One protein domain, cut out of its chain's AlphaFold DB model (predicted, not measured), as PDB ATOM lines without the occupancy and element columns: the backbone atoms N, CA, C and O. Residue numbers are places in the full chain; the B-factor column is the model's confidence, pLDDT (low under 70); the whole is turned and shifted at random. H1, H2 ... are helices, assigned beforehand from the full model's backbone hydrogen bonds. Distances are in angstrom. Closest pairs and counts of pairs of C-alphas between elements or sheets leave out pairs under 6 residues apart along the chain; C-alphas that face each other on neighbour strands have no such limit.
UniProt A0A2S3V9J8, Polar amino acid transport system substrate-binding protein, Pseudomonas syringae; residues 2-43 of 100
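What this domain is: This is residues 2 to 43 of the 100 residues of the protein "Polar amino acid transport system substrate-binding protein" of Pseudomonas syringae (UniProt A0A2S3V9J8). Little regular structure is here: a loop-rich chain with one helix, H2, along one side and a single small helical turn, H1, at a distance from it. After H2 the chain folds back in a long stretch without a named element, residues 26 to 43. The printed part has 42 residues with two named helices, H1 then H2, and no named strand; its class is all helix, with 14 residues in named elements. It is only just compact, close to loose, with a radius of gyration of the C-alphas of 10.9 A and spans of 30 by 23 by 14 A.

Where its parts are: Find C-alpha 16 at (200.848, 301.990, 275.603); from there H2, residues 16 to 25, runs 14.0 A to C-alpha 25 at (203.470, 304.916, 289.084). H1, residues 2 to 5, begins at C-alpha 2 at (186.724, 299.593, 286.738).

How they stand to each other: H2 and H1 are apart. In H2, 4 of 6 O i to N i+4 pairs are within hydrogen-bond range; H1 is too short for such a pair.

The domain as a whole: The C-alphas farthest apart, Gly 6 and Pro 43, are 31.0 A apart. The printed part has no cut, the H1 to H2 link is short, and no printed residue is under 70 in pLDDT.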
ATOM      1  N   LEU A   2     187.542 300.126 285.631       88.94
ATOM      2  CA  LEU A   2     186.724 299.593 286.738       88.94
ATOM      3  C   LEU A   2     186.219 298.167 286.478       88.94
ATOM      4  O   LEU A   2     186.165 297.371 287.406       88.94
ATOM      5  N   ALA A   3     185.914 297.817 285.224       93.62
ATOM      6  CA  ALA A   3     185.491 296.462 284.862       93.62
ATOM      7  C   ALA A   3     186.582 295.409 285.125       93.62
ATOM      8  O   ALA A   3     186.275 294.331 285.624       93.62
ATOM      9  N   LEU A   4     187.851 295.744 284.858       94.44
ATOM     10  CA  LEU A   4     188.992 294.870 285.142       94.44
ATOM     11  C   LEU A   4     189.192 294.679 286.655       94.44
ATOM     12  O   LEU A   4     189.375 293.557 287.114       94.44
ATOM     13  N   ARG A   5     189.098 295.753 287.452       91.94
ATOM     14  CA  ARG A   5     189.198 295.663 288.924       91.94
ATOM     15  C   ARG A   5     188.004 294.967 289.568       91.94
ATOM     16  O   ARG A   5     188.163 294.265 290.556       91.94
ATOM     17  N   GLY A   6     186.817 295.163 289.004       92.81
ATOM     18  CA  GLY A   6     185.575 294.536 289.448       92.81
ATOM     19  C   GLY A   6     185.396 293.099 288.963       92.81
ATOM     20  O   GLY A   6     184.309 292.560 289.128       92.81
ATOM     21  N   ASN A   7     186.417 292.494 288.344       92.88
ATOM     22  CA  ASN A   7     186.387 291.125 287.822       92.88
ATOM     23  C   ASN A   7     185.265 290.860 286.792       92.88
ATOM     24  O   ASN A   7     184.844 289.724 286.595       92.88
ATOM     25  N   ASN A   8     184.795 291.911 286.113       96.81
ATOM     26  CA  ASN A   8     183.803 291.828 285.037       96.81
ATOM     27  C   ASN A   8     184.454 291.530 283.673       96.81
ATOM     28  O   ASN A   8     183.760 291.202 282.714       96.81
ATOM     29  N   CYS A   9     185.781 291.673 283.564       96.38
ATOM     30  CA  CYS A   9     186.580 291.359 282.377       96.38
ATOM     31  C   CYS A   9     187.949 290.797 282.791       96.38
ATOM     32  O   CYS A   9     188.479 291.180 283.832       96.38
ATOM     33  N   VAL A  10     188.549 289.948 281.948       95.19
ATOM     34  CA  VAL A  10     189.872 289.329 282.196       95.19
ATOM     35  C   VAL A  10     191.055 290.173 281.703       95.19
ATOM     36  O   VAL A  10     192.194 289.919 282.080       95.19
ATOM     37  N   ALA A  11     190.793 291.170 280.854       95.12
ATOM     38  CA  ALA A  11     191.781 292.088 280.296       95.12
ATOM     39  C   ALA A  11     191.110 293.392 279.832       95.12
ATOM     40  O   ALA A  11     189.895 293.439 279.631       95.12
ATOM     41  N   ALA A  12     191.911 294.443 279.654       94.88
ATOM     42  CA  ALA A  12     191.510 295.710 279.050       94.88
ATOM     43  C   ALA A  12     192.588 296.160 278.055       94.88
ATOM     44  O   ALA A  12     193.776 295.968 278.311       94.88
ATOM     45  N   VAL A  13     192.172 296.748 276.933       94.31
ATOM     46  CA  VAL A  13     193.078 297.270 275.900       94.31
ATOM     47  C   VAL A  13     193.117 298.790 276.011       94.31
ATOM     48  O   VAL A  13     192.071 299.437 276.046       94.31
ATOM     49  N   HIS A  14     194.325 299.342 276.087       94.25
ATOM     50  CA  HIS A  14     194.602 300.769 276.213       94.25
ATOM     51  C   HIS A  14     195.885 301.115 275.454       94.25
ATOM     52  O   HIS A  14     196.718 300.235 275.230       94.25
ATOM     53  N   ASP A  15     196.056 302.391 275.110       93.25
ATOM     54  CA  ASP A  15     197.285 302.883 274.484       93.25
ATOM     55  C   ASP A  15     198.486 302.704 275.420       93.25
ATOM     56  O   ASP A  15     198.417 303.028 276.612       93.25
ATOM     57  N   ALA A  16     199.605 302.228 274.867       91.06
ATOM     58  CA  ALA A  16     200.848 301.990 275.603       91.06
ATOM     59  C   ALA A  16     201.359 303.255 276.316       91.06
ATOM     60  O   ALA A  16     201.810 303.195 277.462       91.06
ATOM     61  N   THR A  17     201.207 304.410 275.661       90.94
ATOM     62  CA  THR A  17     201.602 305.733 276.167       90.94
ATOM     63  C   THR A  17     200.844 306.144 277.429       90.94
ATOM     64  O   THR A  17     201.379 306.897 278.238       90.94
ATOM     65  N   LEU A  18     199.627 305.628 277.628       91.75
ATOM     66  CA  LEU A  18     198.816 305.869 278.820       91.75
ATOM     67  C   LEU A  18     199.014 304.777 279.875       91.75
ATOM     68  O   LEU A  18     199.179 305.076 281.058       91.75
ATOM     69  N   ILE A  19     198.939 303.506 279.468       93.69
ATOM     70  CA  ILE A  19     198.860 302.400 280.426       93.69
ATOM     71  C   ILE A  19     200.189 302.161 281.139       93.69
ATOM     72  O   ILE A  19     200.186 301.904 282.339       93.69
ATOM     73  N   ASN A  20     201.328 302.291 280.457       92.88
ATOM     74  CA  ASN A  20     202.611 301.956 281.068       92.88
ATOM     75  C   ASN A  20     203.014 302.919 282.201       92.88
ATOM     76  O   ASN A  20     203.346 302.420 283.279       92.88
ATOM     77  N   PRO A  21     202.912 304.260 282.052       93.12
ATOM     78  CA  PRO A  21     203.142 305.174 283.173       93.12
ATOM     79  C   PRO A  21     202.194 304.920 284.349       93.12
ATOM     80  O   PRO A  21     202.608 304.972 285.507       93.12
ATOM     81  N   LEU A  22     200.924 304.608 284.061       93.38
ATOM     82  CA  LEU A  22     199.930 304.323 285.090       93.38
ATOM     83  C   LEU A  22     200.287 303.065 285.894       93.38
ATOM     84  O   LEU A  22     200.240 303.102 287.120       93.38
ATOM     85  N   LEU A  23     200.665 301.974 285.224       93.94
ATOM     86  CA  LEU A  23     201.075 300.734 285.892       93.94
ATOM     87  C   LEU A  23     202.369 300.914 286.700       93.94
ATOM     88  O   LEU A  23     202.505 300.328 287.770       93.94
ATOM     89  N   ALA A  24     203.310 301.724 286.205       91.69
ATOM     90  CA  ALA A  24     204.589 301.963 286.871       91.69
ATOM     91  C   ALA A  24     204.473 302.879 288.104       91.69
ATOM     92  O   ALA A  24     205.236 302.721 289.056       91.69
ATOM     93  N   GLY A  25     203.548 303.845 288.084       90.94
ATOM     94  CA  GLY A  25     203.470 304.916 289.084       90.94
ATOM     95  C   GLY A  25     202.322 304.819 290.090       90.94
ATOM     96  O   GLY A  25     202.227 305.687 290.957       90.94
ATOM     97  N   ASN A  26     201.430 303.828 289.986       92.75
ATOM     98  CA  ASN A  26     200.232 303.760 290.824       92.75
ATOM     99  C   ASN A  26     200.078 302.405 291.537       92.75
ATOM    100  O   ASN A  26     199.851 301.364 290.921       92.75
ATOM    101  N   ASP A  27     200.114 302.464 292.868       94.19
ATOM    102  CA  ASP A  27     199.988 301.330 293.785       94.19
ATOM    103  C   ASP A  27     198.711 300.503 293.599       94.19
ATOM    104  O   ASP A  27     198.732 299.290 293.815       94.19
ATOM    105  N   GLU A  28     197.622 301.130 293.146       93.31
ATOM    106  CA  GLU A  28     196.364 300.459 292.804       93.31
ATOM    107  C   GLU A  28     196.565 299.344 291.762       93.31
ATOM    108  O   GLU A  28     195.800 298.377 291.730       93.31
ATOM    109  N   TRP A  29     197.608 299.460 290.936       94.06
ATOM    110  CA  TRP A  29     197.853 298.597 289.788       94.06
ATOM    111  C   TRP A  29     199.030 297.628 289.956       94.06
ATOM    112  O   TRP A  29     199.347 296.908 289.014       94.06
ATOM    113  N   LYS A  30     199.626 297.514 291.153       93.44
ATOM    114  CA  LYS A  30     200.786 296.631 291.432       93.44
ATOM    115  C   LYS A  30     200.589 295.151 291.070       93.44
ATOM    116  O   LYS A  30     201.565 294.443 290.846       93.44
ATOM    117  N   GLY A  31     199.345 294.669 291.035       92.81
ATOM    118  CA  GLY A  31     199.003 293.292 290.648       92.81
ATOM    119  C   GLY A  31     198.764 293.085 289.149       92.81
ATOM    120  O   GLY A  31     198.438 291.976 288.734       92.81
ATOM    121  N   TYR A  32     198.884 294.138 288.340       94.44
ATOM    122  CA  TYR A  32     198.598 294.122 286.911       94.44
ATOM    123  C   TYR A  32     199.868 294.360 286.099       94.44
ATOM    124  O   TYR A  32     200.841 294.946 286.568       94.44
ATOM    125  N   ARG A  33     199.850 293.908 284.846       94.44
ATOM    126  CA  ARG A  33     200.929 294.139 283.887       94.44
ATOM    127  C   ARG A  33     200.360 294.413 282.504       94.44
ATOM    128  O   ARG A  33     199.311 293.873 282.151       94.44
ATOM    129  N   ALA A  34     201.098 295.174 281.706       93.94
ATOM    130  CA  ALA A  34     200.887 295.199 280.269       93.94
ATOM    131  C   ALA A  34     201.326 293.856 279.656       93.94
ATOM    132  O   ALA A  34     202.194 293.148 280.184       93.94
ATOM    133  N   ILE A  35     200.695 293.478 278.547       93.19
ATOM    134  CA  ILE A  35     201.062 292.297 277.766       93.19
ATOM    135  C   ILE A  35     201.794 292.786 276.519       93.19
ATOM    136  O   ILE A  35     201.308 293.688 275.844       93.19
ATOM    137  N   ALA A  36     202.955 292.192 276.242       89.56
ATOM    138  CA  ALA A  36     203.749 292.441 275.045       89.56
ATOM    139  C   ALA A  36     203.740 291.199 274.121       89.56
ATOM    140  O   ALA A  36     203.632 290.081 274.639       89.56
ATOM    141  N   PRO A  37     203.900 291.366 272.792       91.00
ATOM    142  CA  PRO A  37     203.972 292.648 272.080       91.00
ATOM    143  C   PRO A  37     202.624 293.387 272.080       91.00
ATOM    144  O   PRO A  37     201.598 292.815 272.450       91.00
ATOM    145  N   GLU A  38     202.632 294.665 271.698       89.75
ATOM    146  CA  GLU A  38     201.395 295.431 271.521       89.75
ATOM    147  C   GLU A  38     200.459 294.734 270.527       89.75
ATOM    148  O   GLU A  38     200.897 294.207 269.504       89.75
ATOM    149  N   LEU A  39     199.158 294.749 270.825       92.19
ATOM    150  CA  LEU A  39     198.146 294.096 269.991       92.19
ATOM    151  C   LEU A  39     198.014 294.757 268.610       92.19
ATOM    152  O   LEU A  39     197.783 294.067 267.621       92.19
ATOM    153  N   ASN A  40     198.131 296.084 268.556       90.69
ATOM    154  CA  ASN A  40     198.040 296.872 267.331       90.69
ATOM    155  C   ASN A  40     198.987 298.082 267.414       90.69
ATOM    156  O   ASN A  40     198.540 299.166 267.798       90.69
ATOM    157  N   PRO A  41     200.282 297.901 267.099       87.25
ATOM    158  CA  PRO A  41     201.236 299.000 267.085       87.25
ATOM    159  C   PRO A  41     200.830 300.032 266.030       87.25
ATOM    160  O   PRO A  41     200.717 299.707 264.846       87.25
ATOM    161  N   ALA A  42     200.612 301.275 266.448       86.38
ATOM    162  CA  ALA A  42     200.217 302.352 265.550       86.38
ATOM    163  C   ALA A  42     200.798 303.701 266.003       86.38
ATOM    164  O   ALA A  42     200.908 303.955 267.206       86.38
ATOM    165  N   PRO A  43     201.152 304.592 265.059       85.75
ATOM    166  CA  PRO A  43     201.553 305.946 265.406       85.75
ATOM    167  C   PRO A  43     200.369 306.728 265.987       85.75
ATOM    168  O   PRO A  43     199.227 306.591 265.546       85.75
TER     169      PRO A  43